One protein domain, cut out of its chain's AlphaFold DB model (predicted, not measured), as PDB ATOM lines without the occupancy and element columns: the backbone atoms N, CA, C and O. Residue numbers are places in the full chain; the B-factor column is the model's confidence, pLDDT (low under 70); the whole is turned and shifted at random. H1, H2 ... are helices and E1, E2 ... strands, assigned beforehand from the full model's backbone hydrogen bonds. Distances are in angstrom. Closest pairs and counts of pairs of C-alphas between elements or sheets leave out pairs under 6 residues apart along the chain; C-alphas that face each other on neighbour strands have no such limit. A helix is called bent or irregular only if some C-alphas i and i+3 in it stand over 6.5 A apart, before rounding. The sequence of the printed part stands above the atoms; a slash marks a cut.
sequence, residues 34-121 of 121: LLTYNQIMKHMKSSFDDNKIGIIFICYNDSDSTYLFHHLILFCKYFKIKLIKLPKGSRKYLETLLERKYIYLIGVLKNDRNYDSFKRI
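Overview. This is residues 34 to 121 of the 121 residues of an uncharacterized protein of Anncaliia algerae PRA339 (UniProt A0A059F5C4). A small sheet of three strands, E2, E1 and E3, has two helices, H1 and H2, over one face, both running along the strands. Two shorter helices only graze the sheet: H3 by one end of the strands and H4 nearer the other end. The printed part has 88 residues, with four named helices and three named strands in the order H1, E1, H2, E2, H3, E3, H4; the sheet runs E2, E1, E3 and is mixed, and the class is mixed, helices and strands. The whole is compact, with a radius of gyration of the C-alphas of 12.6 A, and rounded, spanning 33 by 27 by 22 A.

Arrangement. H1, residues 37 to 46, is on the sheet of E2, residues 82 to 85, E1, residues 53 to 58, and E3, residues 105 to 109. Its height over the sheet is 10.1 A, and it lies over E1, at 7 degrees to it on the local plane; its closest C-alphas to E3 are those of Ile 40 and Gly 107, 6.9 A apart. E1, the inner strand, is antiparallel to E3 at 162 degrees, with N 57 and O 106 2.8 A apart, within hydrogen-bond range. H2, residues 67 to 78, is on the same face as H1, at a height over the sheet of 9.8 A, and its closest C-alphas to E2 are those of Cys 76 and Leu 83, 6.6 A apart. It lies over E2 and E1 and only just runs along the strands, at 28 degrees to E1 on the local plane. H1 and H2 are near each other, with 6 pairs of C-alphas within 10 A; with the sheet they make two layers, helices on one face of a sheet. E2 and E1 are parallel at 12 degrees, with N 84 and O 56 2.9 A apart, within hydrogen-bond range. E1, H2 and E2 form a strand-helix-strand unit, two parallel neighbour strands with a helix between, and its crossover is right-handed. H3, residues 90 to 97, only just is on the sheet, with 5 pairs of C-alphas within 10 A, and only grazes it with residues 90 to 94. H4, residues 115 to 120, only grazes the sheet with residues 115 to 119; the closest C-alphas of E3 and H4 are those of Leu 109 and Tyr 115, 6.9 A apart. H3 and H4 are apart. Each O i to N i+4 pair is within hydrogen-bond range in H3 and H4, against 5 of 6 in H1 and 5 of 8 in H2.

Along the chain. H1 begins at C-alpha 37 (203.582, 193.373, 193.544) and is 14.6 A long from first to last C-alpha. E1 is 13.9 A long and H2 17.8 A; H2 is neither bent nor irregular, but only just: C-alphas 68 and 71 are 6.1 A apart. E2 and H3 are 10.2 A each, E3 is 13.3 A, and H4 is 8.8 A, ending at C-alpha 120 (209.521, 201.964, 172.657).

Size, cuts and confidence. The C-alphas of Phe 48 and Gly 89 are the two farthest apart, at 34.6 A. The printed part has no cut and no long link. The model's mean pLDDT over the printed part is 86.9; residues 47 to 50 and 65 to 68, of which 67 and 68 belong to H2, are under 70.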
ATOM      1  N   LEU A  34     209.986 199.592 190.824       92.50
ATOM      2  CA  LEU A  34     209.042 198.844 191.652       92.50
ATOM      3  C   LEU A  34     209.205 197.351 191.339       92.50
ATOM      4  O   LEU A  34     208.764 196.885 190.296       92.50
ATOM      5  N   LEU A  35     209.854 196.599 192.224       92.94
ATOM      6  CA  LEU A  35     210.287 195.217 191.957       92.94
ATOM      7  C   LEU A  35     209.332 194.150 192.504       92.94
ATOM      8  O   LEU A  35     209.500 192.959 192.253       92.94
ATOM      9  N   THR A  36     208.326 194.554 193.277       89.94
ATOM     10  CA  THR A  36     207.366 193.627 193.889       89.94
ATOM     11  C   THR A  36     205.932 194.067 193.651       89.94
ATOM     12  O   THR A  36     205.630 195.258 193.542       89.94
ATOM     13  N   TYR A  37     205.015 193.099 193.648       88.12
ATOM     14  CA  TYR A  37     203.582 193.373 193.544       88.12
ATOM     15  C   TYR A  37     203.100 194.324 194.652       88.12
ATOM     16  O   TYR A  37     202.368 195.274 194.388       88.12
ATOM     17  N   ASN A  38     203.582 194.139 195.885       87.19
ATOM     18  CA  ASN A  38     203.232 195.002 197.014       87.19
ATOM     19  C   ASN A  38     203.695 196.451 196.813       87.19
ATOM     20  O   ASN A  38     202.959 197.373 197.158       87.19
ATOM     21  N   GLN A  39     204.880 196.663 196.232       90.88
ATOM     22  CA  GLN A  39     205.360 198.003 195.884       90.88
ATOM     23  C   GLN A  39     204.469 198.654 194.823       90.88
ATOM     24  O   GLN A  39     204.077 199.801 195.009       90.88
ATOM     25  N   ILE A  40     204.079 197.915 193.778       90.50
ATOM     26  CA  ILE A  40     203.136 198.393 192.752       90.50
ATOM     27  C   ILE A  40     201.809 198.807 193.396       90.50
ATOM     28  O   ILE A  40     201.344 199.926 193.186       90.50
ATOM     29  N   MET A  41     201.213 197.940 194.218       87.75
ATOM     30  CA  MET A  41     199.928 198.226 194.864       87.75
ATOM     31  C   MET A  41     200.010 199.420 195.819       87.75
ATOM     32  O   MET A  41     199.125 200.274 195.809       87.75
ATOM     33  N   LYS A  42     201.065 199.496 196.643       88.31
ATOM     34  CA  LYS A  42     201.269 200.611 197.577       88.31
ATOM     35  C   LYS A  42     201.439 201.922 196.819       88.31
ATOM     36  O   LYS A  42     200.790 202.901 197.161       88.31
ATOM     37  N   HIS A  43     202.258 201.917 195.770       89.31
ATOM     38  CA  HIS A  43     202.502 203.094 194.944       89.31
ATOM     39  C   HIS A  43     201.209 203.619 194.322       89.31
ATOM     40  O   HIS A  43     200.921 204.808 194.399       89.31
ATOM     41  N   MET A  44     200.379 202.723 193.792       84.12
ATOM     42  CA  MET A  44     199.123 203.064 193.119       84.12
ATOM     43  C   MET A  44     198.035 203.598 194.056       84.12
ATOM     44  O   MET A  44     197.164 204.336 193.610       84.12
ATOM     45  N   LYS A  45     198.091 203.280 195.355       80.75
ATOM     46  CA  LYS A  45     197.200 203.880 196.364       80.75
ATOM     47  C   LYS A  45     197.573 205.320 196.724       80.75
ATOM     48  O   LYS A  45     196.736 206.034 197.259       80.75
ATOM     49  N   SER A  46     198.822 205.721 196.490       71.50
ATOM     50  CA  SER A  46     199.403 206.957 197.033       71.50
ATOM     51  C   SER A  46     199.811 207.973 195.962       71.50
ATOM     52  O   SER A  46     200.337 209.028 196.304       71.50
ATOM     53  N   SER A  47     199.640 207.657 194.677       63.34
ATOM     54  CA  SER A  47     200.186 208.456 193.575       63.34
ATOM     55  C   SER A  47     199.189 209.487 193.035       63.34
ATOM     56  O   SER A  47     198.053 209.159 192.704       63.34
ATOM     57  N   PHE A  48     199.664 210.728 192.889       61.12
ATOM     58  CA  PHE A  48     199.078 211.750 192.015       61.12
ATOM     59  C   PHE A  48     199.387 211.429 190.536       61.12
ATOM     60  O   PHE A  48     200.276 210.621 190.250       61.12
ATOM     61  N   ASP A  49     198.659 212.042 189.595       60.81
ATOM     62  CA  ASP A  49     198.623 211.657 188.171       60.81
ATOM     63  C   ASP A  49     199.994 211.512 187.479       60.81
ATOM     64  O   ASP A  49     200.173 210.570 186.697       60.81
ATOM     65  N   ASP A  50     200.977 212.342 187.829       57.62
ATOM     66  CA  ASP A  50     202.298 212.369 187.177       57.62
ATOM     67  C   ASP A  50     203.261 211.273 187.653       57.62
ATOM     68  O   ASP A  50     204.263 210.984 187.003       57.62
ATOM     69  N   ASN A  51     202.953 210.612 188.771       71.12
ATOM     70  CA  ASN A  51     203.810 209.584 189.362       71.12
ATOM     71  C   ASN A  51     203.269 208.170 189.103       71.12
ATOM     72  O   ASN A  51     203.598 207.231 189.818       71.12
ATOM     73  N   LYS A  52     202.390 207.998 188.112       86.75
ATOM     74  CA  LYS A  52     201.753 206.707 187.825       86.75
ATOM     75  C   LYS A  52     202.719 205.710 187.190       86.75
ATOM     76  O   LYS A  52     203.639 206.065 186.454       86.75
ATOM     77  N   ILE A  53     202.446 204.432 187.423       91.50
ATOM     78  CA  ILE A  53     203.111 203.328 186.729       91.50
ATOM     79  C   ILE A  53     202.654 203.344 185.269       91.50
ATOM     80  O   ILE A  53     201.459 203.441 184.990       91.50
ATOM     81  N   GLY A  54     203.599 203.281 184.335       91.12
ATOM     82  CA  GLY A  54     203.292 203.272 182.905       91.12
ATOM     83  C   GLY A  54     203.495 201.912 182.249       91.12
ATOM     84  O   GLY A  54     202.742 201.558 181.341       91.12
ATOM     85  N   ILE A  55     204.501 201.155 182.697       93.88
ATOM     86  CA  ILE A  55     204.887 199.867 182.110       93.88
ATOM     87  C   ILE A  55     205.244 198.897 183.236       93.88
ATOM     88  O   ILE A  55     205.868 199.291 184.221       93.88
ATOM     89  N   ILE A  56     204.854 197.634 183.091       94.38
ATOM     90  CA  ILE A  56     205.282 196.531 183.948       94.38
ATOM     91  C   ILE A  56     205.854 195.424 183.061       94.38
ATOM     92  O   ILE A  56     205.183 194.934 182.152       94.38
ATOM     93  N   PHE A  57     207.079 195.008 183.358       94.12
ATOM     94  CA  PHE A  57     207.721 193.830 182.781       94.12
ATOM     95  C   PHE A  57     207.533 192.640 183.721       94.12
ATOM     96  O   PHE A  57     207.664 192.806 184.934       94.12
ATOM     97  N   ILE A  58     207.219 191.453 183.195       92.81
ATOM     98  CA  ILE A  58     206.954 190.251 184.002       92.81
ATOM     99  C   ILE A  58     207.781 189.046 183.553       92.81
ATOM    100  O   ILE A  58     207.796 188.688 182.377       92.81
ATOM    101  N   CYS A  59     208.377 188.346 184.515       91.94
ATOM    102  CA  CYS A  59     209.066 187.068 184.316       91.94
ATOM    103  C   CYS A  59     208.073 185.900 184.453       91.94
ATOM    104  O   CYS A  59     208.244 185.013 185.288       91.94
ATOM    105  N   TYR A  60     206.989 185.921 183.669       87.50
ATOM    106  CA  TYR A  60     205.870 184.975 183.814       87.50
ATOM    107  C   TYR A  60     206.305 183.505 183.701       87.50
ATOM    108  O   TYR A  60     205.812 182.656 184.434       87.50
ATOM    109  N   ASN A  61     207.243 183.208 182.797       87.38
ATOM    110  CA  ASN A  61     207.721 181.842 182.555       87.38
ATOM    111  C   ASN A  61     208.710 181.331 183.625       87.38
ATOM    112  O   ASN A  61     209.084 180.162 183.573       87.38
ATOM    113  N   ASP A  62     209.142 182.189 184.558       86.50
ATOM    114  CA  ASP A  62     210.119 181.873 185.615       86.50
ATOM    115  C   ASP A  62     209.473 181.753 187.005       86.50
ATOM    116  O   ASP A  62     210.163 181.750 188.032       86.50
ATOM    117  N   SER A  63     208.142 181.727 187.052       79.19
ATOM    118  CA  SER A  63     207.376 181.645 188.285       79.19
ATOM    119  C   SER A  63     206.526 180.389 188.327       79.19
ATOM    120  O   SER A  63     205.767 180.106 187.403       79.19
ATOM    121  N   ASP A  64     206.599 179.691 189.456       74.88
ATOM    122  CA  ASP A  64     205.795 178.500 189.723       74.88
ATOM    123  C   ASP A  64     204.334 178.847 190.072       74.88
ATOM    124  O   ASP A  64     203.457 177.987 190.046       74.88
ATOM    125  N   SER A  65     204.046 180.118 190.392       68.25
ATOM    126  CA  SER A  65     202.721 180.577 190.822       68.25
ATOM    127  C   SER A  65     202.060 181.469 189.776       68.25
ATOM    128  O   SER A  65     202.300 182.674 189.692       68.25
ATOM    129  N   THR A  66     201.139 180.890 189.009       68.12
ATOM    130  CA  THR A  66     200.343 181.612 188.004       68.12
ATOM    131  C   THR A  66     199.344 182.599 188.621       68.12
ATOM    132  O   THR A  66     198.928 183.554 187.962       68.12
ATOM    133  N   TYR A  67     198.980 182.418 189.897       69.00
ATOM    134  CA  TYR A  67     197.950 183.213 190.575       69.00
ATOM    135  C   TYR A  67     198.313 184.699 190.692       69.00
ATOM    136  O   TYR A  67     197.462 185.559 190.457       69.00
ATOM    137  N   LEU A  68     199.580 185.008 190.985       67.00
ATOM    138  CA  LEU A  68     200.061 186.387 191.113       67.00
ATOM    139  C   LEU A  68     199.907 187.172 189.797       67.00
ATOM    140  O   LEU A  68     199.658 188.376 189.812       67.00
ATOM    141  N   PHE A  69     199.982 186.486 188.655       72.56
ATOM    142  CA  PHE A  69     199.898 187.122 187.342       72.56
ATOM    143  C   PHE A  69     198.469 187.306 186.839       72.56
ATOM    144  O   PHE A  69     198.209 188.280 186.135       72.56
ATOM    145  N   HIS A  70     197.527 186.434 187.214       76.44
ATOM    146  CA  HIS A  70     196.129 186.574 186.790       76.44
ATOM    147  C   HIS A  70     195.524 187.914 187.231       76.44
ATOM    148  O   HIS A  70     194.926 188.624 186.419       76.44
ATOM    149  N   HIS A  71     195.733 188.291 188.496       80.44
ATOM    150  CA  HIS A  71     195.270 189.577 189.029       80.44
ATOM    151  C   HIS A  71     195.989 190.758 188.380       80.44
ATOM    152  O   HIS A  71     195.363 191.763 188.041       80.44
ATOM    153  N   LEU A  72     197.294 190.615 188.140       85.44
ATOM    154  CA  LEU A  72     198.122 191.668 187.564       85.44
ATOM    155  C   LEU A  72     197.675 192.064 186.148       85.44
ATOM    156  O   LEU A  72     197.713 193.243 185.808       85.44
ATOM    157  N   ILE A  73     197.212 191.117 185.330       85.94
ATOM    158  CA  ILE A  73     196.753 191.393 183.956       85.94
ATOM    159  C   ILE A  73     195.501 192.264 183.955       85.94
ATOM    160  O   ILE A  73     195.438 193.273 183.249       85.94
ATOM    161  N   LEU A  74     194.508 191.886 184.765       84.00
ATOM    162  CA  LEU A  74     193.268 192.647 184.905       84.00
ATOM    163  C   LEU A  74     193.549 194.044 185.461       84.00
ATOM    164  O   LEU A  74     193.044 195.033 184.931       84.00
ATOM    165  N   PHE A  75     194.421 194.115 186.467       86.44
ATOM    166  CA  PHE A  75     194.910 195.362 187.034       86.44
ATOM    167  C   PHE A  75     195.541 196.269 185.963       86.44
ATOM    168  O   PHE A  75     195.132 197.419 185.806       86.44
ATOM    169  N   CYS A  76     196.479 195.748 185.165       89.56
ATOM    170  CA  CYS A  76     197.149 196.531 184.126       89.56
ATOM    171  C   CYS A  76     196.165 197.048 183.073       89.56
ATOM    172  O   CYS A  76     196.243 198.210 182.677       89.56
ATOM    173  N   LYS A  77     195.194 196.223 182.663       86.25
ATOM    174  CA  LYS A  77     194.157 196.625 181.705       86.25
ATOM    175  C   LYS A  77     193.289 197.762 182.246       86.25
ATOM    176  O   LYS A  77     193.055 198.731 181.529       86.25
ATOM    177  N   TYR A  78     192.839 197.660 183.497       86.19
ATOM    178  CA  TYR A  78     192.003 198.683 184.134       86.19
ATOM    179  C   TYR A  78     192.731 200.031 184.242       86.19
ATOM    180  O   TYR A  78     192.184 201.066 183.868       86.19
ATOM    181  N   PHE A  79     193.995 200.018 184.674       86.75
ATOM    182  CA  PHE A  79     194.800 201.231 184.853       86.75
ATOM    183  C   PHE A  79     195.542 201.695 183.589       86.75
ATOM    184  O   PHE A  79     196.306 202.659 183.654       86.75
ATOM    185  N   LYS A  80     195.313 201.050 182.436       88.06
ATOM    186  CA  LYS A  80     195.997 201.329 181.158       88.06
ATOM    187  C   LYS A  80     197.531 201.289 181.281       88.06
ATOM    188  O   LYS A  80     198.233 202.137 180.734       88.06
ATOM    189  N   ILE A  81     198.041 200.301 182.012       91.19
ATOM    190  CA  ILE A  81     199.471 200.030 182.178       91.19
ATOM    191  C   ILE A  81     199.902 199.042 181.095       91.19
ATOM    192  O   ILE A  81     199.264 198.002 180.909       91.19
ATOM    193  N   LYS A  82     200.991 199.345 180.383       91.69
ATOM    194  CA  LYS A  82     201.568 198.425 179.396       91.69
ATOM    195  C   LYS A  82     202.167 197.228 180.137       91.69
ATOM    196  O   LYS A  82     203.006 197.414 181.010       91.69
ATOM    197  N   LEU A  83     201.746 196.014 179.797       92.06
ATOM    198  CA  LEU A  83     202.271 194.782 180.384       92.06
ATOM    199  C   LEU A  83     203.102 194.043 179.334       92.06
ATOM    200  O   LEU A  83     202.590 193.751 178.253       92.06
ATOM    201  N   ILE A  84     204.367 193.763 179.647       92.56
ATOM    202  CA  ILE A  84     205.318 193.118 178.736       92.56
ATOM    203  C   ILE A  84     205.856 191.850 179.387       92.56
ATOM    204  O   ILE A  84     206.331 191.865 180.524       92.56
ATOM    205  N   LYS A  85     205.794 190.736 178.664       92.31
ATOM    206  CA  LYS A  85     206.310 189.446 179.108       92.31
ATOM    207  C   LYS A  85     207.770 189.286 178.688       92.31
ATOM    208  O   LYS A  85     208.089 189.383 177.506       92.31
ATOM    209  N   LEU A  86     208.632 189.003 179.661       93.38
ATOM    210  CA  LEU A  86     210.038 188.672 179.452       93.38
ATOM    211  C   LEU A  86     210.211 187.173 179.135       93.38
ATOM    212  O   LEU A  86     209.364 186.358 179.538       93.38
ATOM    213  N   PRO A  87     211.278 186.790 178.408       92.94
ATOM    214  CA  PRO A  87     211.562 185.393 178.110       92.94
ATOM    215  C   PRO A  87     211.926 184.599 179.371       92.94
ATOM    216  O   PRO A  87     212.152 185.135 180.455       92.94
ATOM    217  N   LYS A  88     211.949 183.273 179.225       92.50
ATOM    218  CA  LYS A  88     212.378 182.374 180.300       92.50
ATOM    219  C   LYS A  88     213.860 182.617 180.615       92.50
ATOM    220  O   LYS A  88     214.661 182.762 179.700       92.50
ATOM    221  N   GLY A  89     214.221 182.629 181.892       92.94
ATOM    222  CA  GLY A  89     215.570 182.901 182.389       92.94
ATOM    223  C   GLY A  89     215.819 184.368 182.748       92.94
ATOM    224  O   GLY A  89     216.764 184.650 183.492       92.94
ATOM    225  N   SER A  90     214.959 185.295 182.308       94.19
ATOM    226  CA  SER A  90     215.112 186.723 182.594       94.19
ATOM    227  C   SER A  90     215.105 187.035 184.084       94.19
ATOM    228  O   SER A  90     215.828 187.935 184.501       94.19
ATOM    229  N   ARG A  91     214.362 186.280 184.906       94.38
ATOM    230  CA  ARG A  91     214.377 186.458 186.365       94.38
ATOM    231  C   ARG A  91     215.786 186.327 186.931       94.38
ATOM    232  O   ARG A  91     216.235 187.220 187.635       94.38
ATOM    233  N   LYS A  92     216.475 185.220 186.637       94.25
ATOM    234  CA  LYS A  92     217.801 184.940 187.209       94.25
ATOM    235  C   LYS A  92     218.813 185.994 186.767       94.25
ATOM    236  O   LYS A  92     219.609 186.448 187.577       94.25
ATOM    237  N   TYR A  93     218.735 186.408 185.502       94.25
ATOM    238  CA  TYR A  93     219.582 187.471 184.975       94.25
ATOM    239  C   TYR A  93     219.337 188.807 185.690       94.25
ATOM    240  O   TYR A  93     220.281 189.423 186.171       94.25
ATOM    241  N   LEU A  94     218.072 189.218 185.844       94.00
ATOM    242  CA  LEU A  94     217.706 190.439 186.569       94.00
ATOM    243  C   LEU A  94     218.116 190.391 188.046       94.00
ATOM    244  O   LEU A  94     218.535 191.407 188.593       94.00
ATOM    245  N   GLU A  95     218.008 189.227 188.689       93.94
ATOM    246  CA  GLU A  95     218.450 189.026 190.074       93.94
ATOM    247  C   GLU A  95     219.962 189.249 190.231       93.94
ATOM    248  O   GLU A  95     220.393 189.890 191.190       93.94
ATOM    249  N   THR A  96     220.764 188.762 189.277       94.00
ATOM    250  CA  THR A  96     222.206 189.037 189.224       94.00
ATOM    251  C   THR A  96     222.482 190.511 188.943       94.00
ATOM    252  O   THR A  96     223.261 191.124 189.662       94.00
ATOM    253  N   LEU A  97     221.812 191.083 187.943       92.19
ATOM    254  CA  LEU A  97     222.030 192.453 187.479       92.19
ATOM    255  C   LEU A  97     221.738 193.509 188.551       92.19
ATOM    256  O   LEU A  97     222.447 194.500 188.664       92.19
ATOM    257  N   LEU A  98     220.671 193.299 189.324       90.94
ATOM    258  CA  LEU A  98     220.200 194.237 190.344       90.94
ATOM    259  C   LEU A  98     220.648 193.861 191.762       90.94
ATOM    260  O   LEU A  98     220.185 194.486 192.717       90.94
ATOM    261  N   GLU A  99     221.473 192.817 191.902       91.62
ATOM    262  CA  GLU A  99     221.945 192.264 193.180       91.62
ATOM    263  C   GLU A  99     220.805 192.019 194.190       91.62
ATOM    264  O   GLU A  99     220.896 192.295 195.389       91.62
ATOM    265  N   ARG A 100     219.670 191.508 193.700       90.12
ATOM    266  CA  ARG A 100     218.439 191.300 194.481       90.12
ATOM    267  C   ARG A 100     217.819 189.954 194.151       90.12
ATOM    268  O   ARG A 100     217.980 189.437 193.060       90.12
ATOM    269  N   LYS A 101     217.061 189.383 195.088       90.31
ATOM    270  CA  LYS A 101     216.378 188.093 194.894       90.31
ATOM    271  C   LYS A 101     214.885 188.274 194.632       90.31
ATOM    272  O   LYS A 101     214.286 189.246 195.086       90.31
ATOM    273  N   TYR A 102     214.288 187.281 193.977       88.31
ATOM    274  CA  TYR A 102     212.847 187.144 193.751       88.31
ATOM    275  C   TYR A 102     212.243 188.237 192.855       88.31
ATOM    276  O   TYR A 102     211.140 188.726 193.110       88.31
ATOM    277  N   ILE A 103     212.952 188.609 191.783       91.56
ATOM    278  CA  ILE A 103     212.494 189.626 190.823       91.56
ATOM    279  C   ILE A 103     211.579 188.985 189.775       91.56
ATOM    280  O   ILE A 103     212.008 188.543 188.709       91.56
ATOM    281  N   TYR A 104     210.287 188.930 190.088       91.94
ATOM    282  CA  TYR A 104     209.267 188.409 189.170       91.94
ATOM    283  C   TYR A 104     208.658 189.476 188.263       91.94
ATOM    284  O   TYR A 104     208.004 189.145 187.272       91.94
ATOM    285  N   LEU A 105     208.828 190.749 188.616       93.19
ATOM    286  CA  LEU A 105     208.303 191.874 187.863       93.19
ATOM    287  C   LEU A 105     209.152 193.128 188.067       93.19
ATOM    288  O   LEU A 105     209.866 193.248 189.061       93.19
ATOM    289  N   ILE A 106     209.037 194.067 187.132       94.69
ATOM    290  CA  ILE A 106     209.650 195.393 187.200       94.69
ATOM    291  C   ILE A 106     208.619 196.415 186.725       94.69
ATOM    292  O   ILE A 106     208.197 196.388 185.573       94.69
ATOM    293  N   GLY A 107     208.199 197.310 187.615       94.44
ATOM    294  CA  GLY A 107     207.347 198.452 187.305       94.44
ATOM    295  C   GLY A 107     208.174 199.710 187.049       94.44
ATOM    296  O   GLY A 107     209.014 200.074 187.874       94.44
ATOM    297  N   VAL A 108     207.887 200.377 185.931       93.75
ATOM    298  CA  VAL A 108     208.513 201.632 185.495       93.75
ATOM    299  C   VAL A 108     207.498 202.771 185.600       93.75
ATOM    300  O   VAL A 108     206.350 202.655 185.145       93.75
ATOM    301  N   LEU A 109     207.918 203.875 186.218       91.94
ATOM    302  CA  LEU A 109     207.097 205.069 186.412       91.94
ATOM    303  C   LEU A 109     207.109 205.962 185.168       91.94
ATOM    304  O   LEU A 109     208.090 206.003 184.435       91.94
ATOM    305  N   LYS A 110     206.018 206.699 184.935       89.69
ATOM    306  CA  LYS A 110     205.895 207.614 183.786       89.69
ATOM    307  C   LYS A 110     206.847 208.809 183.833       89.69
ATOM    308  O   LYS A 110     207.178 209.347 182.786       89.69
ATOM    309  N   ASN A 111     207.259 209.224 185.026       88.31
ATOM    310  CA  ASN A 111     208.215 210.309 185.240       88.31
ATOM    311  C   ASN A 111     209.673 209.831 185.294       88.31
ATOM    312  O   ASN A 111     210.561 210.623 185.606       88.31
ATOM    313  N   ASP A 112     209.925 208.545 185.036       89.00
ATOM    314  CA  ASP A 112     211.283 208.042 184.896       89.00
ATOM    315  C   ASP A 112     211.961 208.713 183.691       89.00
ATOM    316  O   ASP A 112     211.361 208.849 182.622       89.00
ATOM    317  N   ARG A 113     213.222 209.130 183.848       89.88
ATOM    318  CA  ARG A 113     213.977 209.829 182.792       89.88
ATOM    319  C   ARG A 113     214.132 208.996 181.516       89.88
ATOM    320  O   ARG A 113     214.281 209.556 180.436       89.88
ATOM    321  N   ASN A 114     214.092 207.672 181.642       90.50
ATOM    322  CA  ASN A 114     214.196 206.714 180.551       90.50
ATOM    323  C   ASN A 114     212.833 206.121 180.161       90.50
ATOM    324  O   ASN A 114     212.784 205.181 179.362       90.50
ATOM    325  N   TYR A 115     211.717 206.660 180.669       91.19
ATOM    326  CA  TYR A 115     210.374 206.143 180.393       91.19
ATOM    327  C   TYR A 115     210.074 206.031 178.894       91.19
ATOM    328  O   TYR A 115     209.558 205.006 178.444       91.19
ATOM    329  N   ASP A 116     210.437 207.041 178.099       91.12
ATOM    330  CA  ASP A 116     210.217 207.018 176.649       91.12
ATOM    331  C   ASP A 116     211.011 205.912 175.947       91.12
ATOM    332  O   ASP A 116     210.514 205.311 174.992       91.12
ATOM    333  N   SER A 117     212.206 205.589 176.446       91.81
ATOM    334  CA  SER A 117     213.008 204.462 175.964       91.81
ATOM    335  C   SER A 117     212.327 203.134 176.300       91.81
ATOM    336  O   SER A 117     212.146 202.297 175.418       91.81
ATOM    337  N   PHE A 118     211.843 202.969 177.537       91.62
ATOM    338  CA  PHE A 118     211.067 201.788 177.931       91.62
ATOM    339  C   PHE A 118     209.752 201.647 177.162       91.62
ATOM    340  O   PHE A 118     209.302 200.538 176.894       91.62
ATOM    341  N   LYS A 119     209.110 202.755 176.785       89.94
ATOM    342  CA  LYS A 119     207.841 202.744 176.047       89.94
ATOM    343  C   LYS A 119     207.991 202.206 174.623       89.94
ATOM    344  O   LYS A 119     207.025 201.629 174.110       89.94
ATOM    345  N   ARG A 120     209.167 202.404 174.018       88.88
ATOM    346  CA  ARG A 120     209.521 201.964 172.657       88.88
ATOM    347  C   ARG A 120     209.919 200.487 172.568       88.88
ATOM    348  O   ARG A 120     209.925 199.968 171.459       88.88
ATOM    349  N   ILE A 121     210.207 199.840 173.701       86.56
ATOM    350  CA  ILE A 121     210.373 198.379 173.822       86.56
ATOM    351  C   ILE A 121     209.050 197.676 173.552       86.56
ATOM    352  O   ILE A 121     209.035 196.714 172.761       86.56
TER     353      ILE A 121